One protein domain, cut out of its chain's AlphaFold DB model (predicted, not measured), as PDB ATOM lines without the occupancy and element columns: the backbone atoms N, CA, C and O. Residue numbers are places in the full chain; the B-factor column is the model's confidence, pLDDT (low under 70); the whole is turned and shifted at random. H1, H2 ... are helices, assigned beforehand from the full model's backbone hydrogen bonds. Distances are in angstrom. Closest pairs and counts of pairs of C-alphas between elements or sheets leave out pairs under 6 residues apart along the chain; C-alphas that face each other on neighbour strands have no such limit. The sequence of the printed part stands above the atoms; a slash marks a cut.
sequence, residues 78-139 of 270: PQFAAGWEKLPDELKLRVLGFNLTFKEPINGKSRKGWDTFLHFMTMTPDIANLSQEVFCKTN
ATOM      1  N   PRO A  78     428.163 422.909 415.135       83.94
ATOM      2  CA  PRO A  78     426.963 422.548 414.377       83.94
ATOM      3  C   PRO A  78     426.137 423.771 413.956       83.94
ATOM      4  O   PRO A  78     425.524 423.776 412.892       83.94
ATOM      5  N   GLN A  79     426.164 424.840 414.758       83.62
ATOM      6  CA  GLN A  79     425.507 426.107 414.447       83.62
ATOM      7  C   GLN A  79     426.136 426.810 413.239       83.62
ATOM      8  O   GLN A  79     425.404 427.380 412.434       83.62
ATOM      9  N   PHE A  80     427.465 426.768 413.092       86.12
ATOM     10  CA  PHE A  80     428.134 427.310 411.910       86.12
ATOM     11  C   PHE A  80     427.746 426.521 410.660       86.12
ATOM     12  O   PHE A  80     427.349 427.134 409.676       86.12
ATOM     13  N   ALA A  81     427.795 425.186 410.713       87.06
ATOM     14  CA  ALA A  81     427.409 424.338 409.583       87.06
ATOM     15  C   ALA A  81     425.951 424.591 409.161       87.06
ATOM     16  O   ALA A  81     425.691 424.892 408.000       87.06
ATOM     17  N   ALA A  82     425.019 424.605 410.120       89.75
ATOM     18  CA  ALA A  82     423.610 424.899 409.860       89.75
ATOM     19  C   ALA A  82     423.373 426.331 409.348       89.75
ATOM     20  O   ALA A  82     422.420 426.580 408.613       89.75
ATOM     21  N   GLY A  83     424.205 427.290 409.763       92.69
ATOM     22  CA  GLY A  83     424.185 428.649 409.231       92.69
ATOM     23  C   GLY A  83     424.682 428.693 407.788       92.69
ATOM     24  O   GLY A  83     424.014 429.268 406.936       92.69
ATOM     25  N   TRP A  84     425.815 428.046 407.514       94.19
ATOM     26  CA  TRP A  84     426.434 427.965 406.194       94.19
ATOM     27  C   TRP A  84     425.523 427.294 405.163       94.19
ATOM     28  O   TRP A  84     425.344 427.830 404.074       94.19
ATOM     29  N   GLU A  85     424.889 426.174 405.514       95.44
ATOM     30  CA  GLU A  85     423.951 425.452 404.640       95.44
ATOM     31  C   GLU A  85     422.733 426.290 404.234       95.44
ATOM     32  O   GLU A  85     422.177 426.088 403.159       95.44
ATOM     33  N   LYS A  86     422.327 427.251 405.070       96.75
ATOM     34  CA  LYS A  86     421.202 428.155 404.787       96.75
ATOM     35  C   LYS A  86     421.590 429.361 403.935       96.75
ATOM     36  O   LYS A  86     420.703 430.107 403.521       96.75
ATOM     37  N   LEU A  87     422.883 429.605 403.715       97.25
ATOM     38  CA  LEU A  87     423.325 430.710 402.873       97.25
ATOM     39  C   LEU A  87     423.118 430.357 401.393       97.25
ATOM     40  O   LEU A  87     423.536 429.278 400.975       97.25
ATOM     41  N   PRO A  88     422.557 431.272 400.584       97.75
ATOM     42  CA  PRO A  88     422.626 431.174 399.131       97.75
ATOM     43  C   PRO A  88     424.080 431.100 398.653       97.75
ATOM     44  O   PRO A  88     424.968 431.732 399.246       97.75
ATOM     45  N   ASP A  89     424.321 430.375 397.562       96.56
ATOM     46  CA  ASP A  89     425.670 430.161 397.031       96.56
ATOM     47  C   ASP A  89     426.362 431.480 396.667       96.56
ATOM     48  O   ASP A  89     427.565 431.628 396.883       96.56
ATOM     49  N   GLU A  90     425.618 432.503 396.241       97.12
ATOM     50  CA  GLU A  90     426.175 433.825 395.956       97.12
ATOM     51  C   GLU A  90     426.792 434.475 397.200       97.12
ATOM     52  O   GLU A  90     427.834 435.133 397.110       97.12
ATOM     53  N   LEU A  91     426.179 434.300 398.378       97.56
ATOM     54  CA  LEU A  91     426.732 434.822 399.630       97.56
ATOM     55  C   LEU A  91     427.953 434.018 400.070       97.56
ATOM     56  O   LEU A  91     428.946 434.622 400.484       97.56
ATOM     57  N   LYS A  92     427.922 432.688 399.926       97.50
ATOM     58  CA  LYS A  92     429.083 431.826 400.199       97.50
ATOM     59  C   LYS A  92     430.280 432.223 399.332       97.50
ATOM     60  O   LYS A  92     431.364 432.469 399.858       97.50
ATOM     61  N   LEU A  93     430.068 432.377 398.023       96.69
ATOM     62  CA  LEU A  93     431.088 432.807 397.064       96.69
ATOM     63  C   LEU A  93     431.635 434.200 397.395       96.69
ATOM     64  O   LEU A  93     432.839 434.412 397.298       96.69
ATOM     65  N   ARG A  94     430.794 435.146 397.840       96.06
ATOM     66  CA  ARG A  94     431.256 436.476 398.287       96.06
ATOM     67  C   ARG A  94     432.131 436.400 399.536       96.06
ATOM     68  O   ARG A  94     433.171 437.057 399.584       96.06
ATOM     69  N   VAL A  95     431.734 435.605 400.532       95.56
ATOM     70  CA  VAL A  95     432.522 435.402 401.760       95.56
ATOM     71  C   VAL A  95     433.867 434.758 401.431       95.56
ATOM     72  O   VAL A  95     434.906 435.228 401.897       95.56
ATOM     73  N   LEU A  96     433.871 433.718 400.597       96.69
ATOM     74  CA  LEU A  96     435.096 433.045 400.174       96.69
ATOM     75  C   LEU A  96     435.966 433.957 399.308       96.69
ATOM     76  O   LEU A  96     437.153 434.080 399.585       96.69
ATOM     77  N   GLY A  97     435.392 434.673 398.342       97.19
ATOM     78  CA  GLY A  97     436.106 435.624 397.483       97.19
ATOM     79  C   GLY A  97     436.812 436.717 398.278       97.19
ATOM     80  O   GLY A  97     437.971 437.027 398.020       97.19
ATOM     81  N   PHE A  98     436.175 437.235 399.330       95.88
ATOM     82  CA  PHE A  98     436.822 438.207 400.211       95.88
ATOM     83  C   PHE A  98     438.091 437.666 400.897       95.88
ATOM     84  O   PHE A  98     439.024 438.430 401.151       95.88
ATOM     85  N   ASN A  99     438.132 436.368 401.212       94.06
ATOM     86  CA  ASN A  99     439.247 435.738 401.925       94.06
ATOM     87  C   ASN A  99     440.281 435.086 400.995       94.06
ATOM     88  O   ASN A  99     441.446 434.974 401.370       94.06
ATOM     89  N   LEU A 100     439.857 434.649 399.808       96.06
ATOM     90  CA  LEU A 100     440.644 433.832 398.887       96.06
ATOM     91  C   LEU A 100     441.093 434.574 397.632       96.06
ATOM     92  O   LEU A 100     441.884 434.010 396.883       96.06
ATOM     93  N   THR A 101     440.632 435.800 397.381       96.69
ATOM     94  CA  THR A 101     441.110 436.615 396.258       96.69
ATOM     95  C   THR A 101     442.222 437.561 396.708       96.69
ATOM     96  O   THR A 101     442.049 438.412 397.583       96.69
ATOM     97  N   PHE A 102     443.374 437.442 396.061       95.31
ATOM     98  CA  PHE A 102     444.581 438.205 396.332       95.31
ATOM     99  C   PHE A 102     444.861 439.169 395.177       95.31
ATOM    100  O   PHE A 102     444.649 438.854 394.007       95.31
ATOM    101  N   LYS A 103     445.332 440.376 395.515       95.62
ATOM    102  CA  LYS A 103     445.719 441.385 394.515       95.62
ATOM    103  C   LYS A 103     447.024 441.022 393.813       95.62
ATOM    104  O   LYS A 103     447.159 441.260 392.619       95.62
ATOM    105  N   GLU A 104     447.961 440.466 394.572       95.19
ATOM    106  CA  GLU A 104     449.263 440.051 394.065       95.19
ATOM    107  C   GLU A 104     449.187 438.646 393.456       95.19
ATOM    108  O   GLU A 104     448.460 437.799 393.990       95.19
ATOM    109  N   PRO A 105     449.954 438.366 392.389       94.75
ATOM    110  CA  PRO A 105     450.055 437.029 391.829       94.75
ATOM    111  C   PRO A 105     450.479 435.978 392.866       94.75
ATOM    112  O   PRO A 105     451.389 436.183 393.675       94.75
ATOM    113  N   ILE A 106     449.831 434.814 392.823       92.50
ATOM    114  CA  ILE A 106     450.160 433.667 393.663       92.50
ATOM    115  C   ILE A 106     451.392 432.978 393.088       92.50
ATOM    116  O   ILE A 106     451.337 432.342 392.038       92.50
ATOM    117  N   ASN A 107     452.503 433.090 393.806       88.19
ATOM    118  CA  ASN A 107     453.742 432.381 393.522       88.19
ATOM    119  C   ASN A 107     453.795 431.086 394.345       88.19
ATOM    120  O   ASN A 107     453.493 431.111 395.540       88.19
ATOM    121  N   GLY A 108     454.239 429.973 393.757       79.81
ATOM    122  CA  GLY A 108     454.412 428.701 394.474       79.81
ATOM    123  C   GLY A 108     455.367 428.769 395.679       79.81
ATOM    124  O   GLY A 108     455.284 427.936 396.576       79.81
ATOM    125  N   LYS A 109     456.234 429.789 395.766       79.00
ATOM    126  CA  LYS A 109     457.097 430.032 396.940       79.00
ATOM    127  C   LYS A 109     456.407 430.805 398.072       79.00
ATOM    128  O   LYS A 109     456.875 430.770 399.209       79.00
ATOM    129  N   SER A 110     455.325 431.532 397.784       80.69
ATOM    130  CA  SER A 110     454.648 432.388 398.763       80.69
ATOM    131  C   SER A 110     453.622 431.593 399.560       80.69
ATOM    132  O   SER A 110     452.580 431.206 399.040       80.69
ATOM    133  N   ARG A 111     453.880 431.385 400.854       78.88
ATOM    134  CA  ARG A 111     452.981 430.598 401.712       78.88
ATOM    135  C   ARG A 111     451.635 431.267 401.981       78.88
ATOM    136  O   ARG A 111     450.634 430.580 402.089       78.88
ATOM    137  N   LYS A 112     451.574 432.600 402.034       81.75
ATOM    138  CA  LYS A 112     450.392 433.324 402.541       81.75
ATOM    139  C   LYS A 112     449.088 432.974 401.804       81.75
ATOM    140  O   LYS A 112     448.059 432.766 402.447       81.75
ATOM    141  N   GLY A 113     449.128 432.923 400.470       86.19
ATOM    142  CA  GLY A 113     447.957 432.572 399.659       86.19
ATOM    143  C   GLY A 113     447.579 431.098 399.801       86.19
ATOM    144  O   GLY A 113     446.414 430.772 400.026       86.19
ATOM    145  N   TRP A 114     448.583 430.221 399.749       87.12
ATOM    146  CA  TRP A 114     448.408 428.774 399.853       87.12
ATOM    147  C   TRP A 114     447.924 428.321 401.226       87.12
ATOM    148  O   TRP A 114     447.010 427.515 401.283       87.12
ATOM    149  N   ASP A 115     448.463 428.857 402.317       84.75
ATOM    150  CA  ASP A 115     448.070 428.486 403.681       84.75
ATOM    151  C   ASP A 115     446.591 428.806 403.928       84.75
ATOM    152  O   ASP A 115     445.848 427.986 404.468       84.75
ATOM    153  N   THR A 116     446.146 429.981 403.464       87.38
ATOM    154  CA  THR A 116     444.736 430.382 403.548       87.38
ATOM    155  C   THR A 116     443.869 429.434 402.724       87.38
ATOM    156  O   THR A 116     442.891 428.898 403.233       87.38
ATOM    157  N   PHE A 117     444.243 429.170 401.471       91.12
ATOM    158  CA  PHE A 117     443.513 428.246 400.605       91.12
ATOM    159  C   PHE A 117     443.437 426.826 401.184       91.12
ATOM    160  O   PHE A 117     442.353 426.255 401.278       91.12
ATOM    161  N   LEU A 118     444.565 426.272 401.631       88.56
ATOM    162  CA  LEU A 118     444.653 424.936 402.220       88.56
ATOM    163  C   LEU A 118     443.805 424.819 403.485       88.56
ATOM    164  O   LEU A 118     443.174 423.785 403.685       88.56
ATOM    165  N   HIS A 119     443.724 425.873 404.297       86.75
ATOM    166  CA  HIS A 119     442.819 425.898 405.439       86.75
ATOM    167  C   HIS A 119     441.361 425.667 405.011       86.75
ATOM    168  O   HIS A 119     440.707 424.767 405.537       86.75
ATOM    169  N   PHE A 120     440.869 426.393 404.002       90.88
ATOM    170  CA  PHE A 120     439.511 426.190 403.486       90.88
ATOM    171  C   PHE A 120     439.312 424.813 402.837       90.88
ATOM    172  O   PHE A 120     438.257 424.204 403.002       90.88
ATOM    173  N   MET A 121     440.340 424.273 402.176       91.00
ATOM    174  CA  MET A 121     440.307 422.915 401.615       91.00
ATOM    175  C   MET A 121     440.172 421.814 402.678       91.00
ATOM    176  O   MET A 121     439.772 420.702 402.346       91.00
ATOM    177  N   THR A 122     440.496 422.103 403.943       86.69
ATOM    178  CA  THR A 122     440.344 421.164 405.071       86.69
ATOM    179  C   THR A 122     439.018 421.304 405.827       86.69
ATOM    180  O   THR A 122     438.819 420.624 406.832       86.69
ATOM    181  N   MET A 123     438.114 422.184 405.381       87.12
ATOM    182  CA  MET A 123     436.799 422.371 406.005       87.12
ATOM    183  C   MET A 123     435.780 421.327 405.505       87.12
ATOM    184  O   MET A 123     436.117 420.169 405.274       87.12
ATOM    185  N   THR A 124     434.504 421.702 405.380       90.19
ATOM    186  CA  THR A 124     433.478 420.823 404.810       90.19
ATOM    187  C   THR A 124     433.692 420.651 403.299       90.19
ATOM    188  O   THR A 124     434.260 421.542 402.661       90.19
ATOM    189  N   PRO A 125     433.208 419.550 402.691       92.56
ATOM    190  CA  PRO A 125     433.320 419.341 401.245       92.56
ATOM    191  C   PRO A 125     432.736 420.487 400.405       92.56
ATOM    192  O   PRO A 125     433.334 420.874 399.406       92.56
ATOM    193  N   ASP A 126     431.611 421.068 400.838       95.00
ATOM    194  CA  ASP A 126     430.990 422.232 400.188       95.00
ATOM    195  C   ASP A 126     431.939 423.443 400.167       95.00
ATOM    196  O   ASP A 126     432.225 424.009 399.112       95.00
ATOM    197  N   ILE A 127     432.516 423.788 401.327       94.62
ATOM    198  CA  ILE A 127     433.473 424.893 401.441       94.62
ATOM    199  C   ILE A 127     434.720 424.619 400.602       94.62
ATOM    200  O   ILE A 127     435.179 425.521 399.906       94.62
ATOM    201  N   ALA A 128     435.264 423.402 400.646       93.00
ATOM    202  CA  ALA A 128     436.456 423.040 399.886       93.00
ATOM    203  C   ALA A 128     436.230 423.194 398.371       93.00
ATOM    204  O   ALA A 128     437.044 423.821 397.691       93.00
ATOM    205  N   ASN A 129     435.098 422.706 397.855       95.38
ATOM    206  CA  ASN A 129     434.747 422.816 396.437       95.38
ATOM    207  C   ASN A 129     434.588 424.280 395.999       95.38
ATOM    208  O   ASN A 129     435.231 424.712 395.040       95.38
ATOM    209  N   LEU A 130     433.802 425.071 396.738       97.00
ATOM    210  CA  LEU A 130     433.613 426.494 396.440       97.00
ATOM    211  C   LEU A 130     434.925 427.281 396.561       97.00
ATOM    212  O   LEU A 130     435.202 428.180 395.768       97.00
ATOM    213  N   SER A 131     435.767 426.929 397.532       96.25
ATOM    214  CA  SER A 131     437.064 427.576 397.741       96.25
ATOM    215  C   SER A 131     438.024 427.297 396.599       96.25
ATOM    216  O   SER A 131     438.712 428.213 396.154       96.25
ATOM    217  N   GLN A 132     438.059 426.062 396.096       95.44
ATOM    218  CA  GLN A 132     438.833 425.693 394.912       95.44
ATOM    219  C   GLN A 132     438.389 426.496 393.692       95.44
ATOM    220  O   GLN A 132     439.231 427.063 392.994       95.44
ATOM    221  N   GLU A 133     437.081 426.600 393.466       95.75
ATOM    222  CA  GLU A 133     436.536 427.378 392.361       95.75
ATOM    223  C   GLU A 133     436.923 428.860 392.461       95.75
ATOM    224  O   GLU A 133     437.511 429.415 391.529       95.75
ATOM    225  N   VAL A 134     436.648 429.495 393.603       97.38
ATOM    226  CA  VAL A 134     436.952 430.912 393.840       97.38
ATOM    227  C   VAL A 134     438.450 431.177 393.719       97.38
ATOM    228  O   VAL A 134     438.859 432.105 393.015       97.38
ATOM    229  N   PHE A 135     439.279 430.370 394.382       95.88
ATOM    230  CA  PHE A 135     440.723 430.568 394.409       95.88
ATOM    231  C   PHE A 135     441.335 430.427 393.010       95.88
ATOM    232  O   PHE A 135     442.118 431.285 392.606       95.88
ATOM    233  N   CYS A 136     440.948 429.409 392.237       95.00
ATOM    234  CA  CYS A 136     441.491 429.185 390.896       95.00
ATOM    235  C   CYS A 136     440.954 430.169 389.842       95.00
ATOM    236  O   CYS A 136     441.697 430.531 388.928       95.00
ATOM    237  N   LYS A 137     439.697 430.626 389.950       96.38
ATOM    238  CA  LYS A 137     439.111 431.557 388.969       96.38
ATOM    239  C   LYS A 137     439.516 433.014 389.184       96.38
ATOM    240  O   LYS A 137     439.664 433.753 388.216       96.38
ATOM    241  N   THR A 138     439.674 433.454 390.433       97.12
ATOM    242  CA  THR A 138     439.831 434.891 390.732       97.12
ATOM    243  C   THR A 138     441.282 435.351 390.848       97.12
ATOM    244  O   THR A 138     441.572 436.522 390.584       97.12
ATOM    245  N   ASN A 139     442.202 434.452 391.208       96.75
ATOM    246  CA  ASN A 139     443.610 434.786 391.391       96.75
ATOM    247  C   ASN A 139     444.412 434.679 390.100       96.75
ATOM    248  O   ASN A 139     444.091 433.906 389.202       96.75
TER     249      ASN A 139
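This is residues 78 to 139 of the 270 residues of an uncharacterized protein of Massariosphaeria phaeospora (UniProt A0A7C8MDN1). A short helix, H1, sits off one end of a three-helix body in which H4 slants across H2 and packs on both H2 and H3. The loop 101 to 110 makes the other end. The printed part has 62 residues, four named helices and no named strand: all helix, compact (radius of gyration of the C-alphas 12.0 A), elongated, 36 by 20 by 14 A.

H1, residues 78 to 85, is close to but not clearly touching H2, residues 89 to 100 (C-alphas of Trp 84 and Lys 92, the closest, 7.6 A). H2 touches H3, residues 111 to 121, with residues 99 to 100 alone, a helical hairpin; closest C-alphas Leu 100 and Phe 117, 6.5 A. H4, residues 125 to 138, touches H2 at a steep tilt of 63 degrees; closest C-alphas Leu 100 and Phe 135, 5.5 A. H3 and H4 touch as a helical hairpin; closest C-alphas Met 121 and Ala 128, 4.2 A. Every O i to N i+4 pair is within hydrogen-bond range in H1, H2 and H4; in H3, 6 of 7.

H1 begins at C-alpha 78 (426.963, 422.548, 414.377); H4, 19.9 A long, ends at C-alpha 138 (439.831, 434.891, 390.732).

The printed part has no cut and no long link; no printed residue is under 70 in pLDDT.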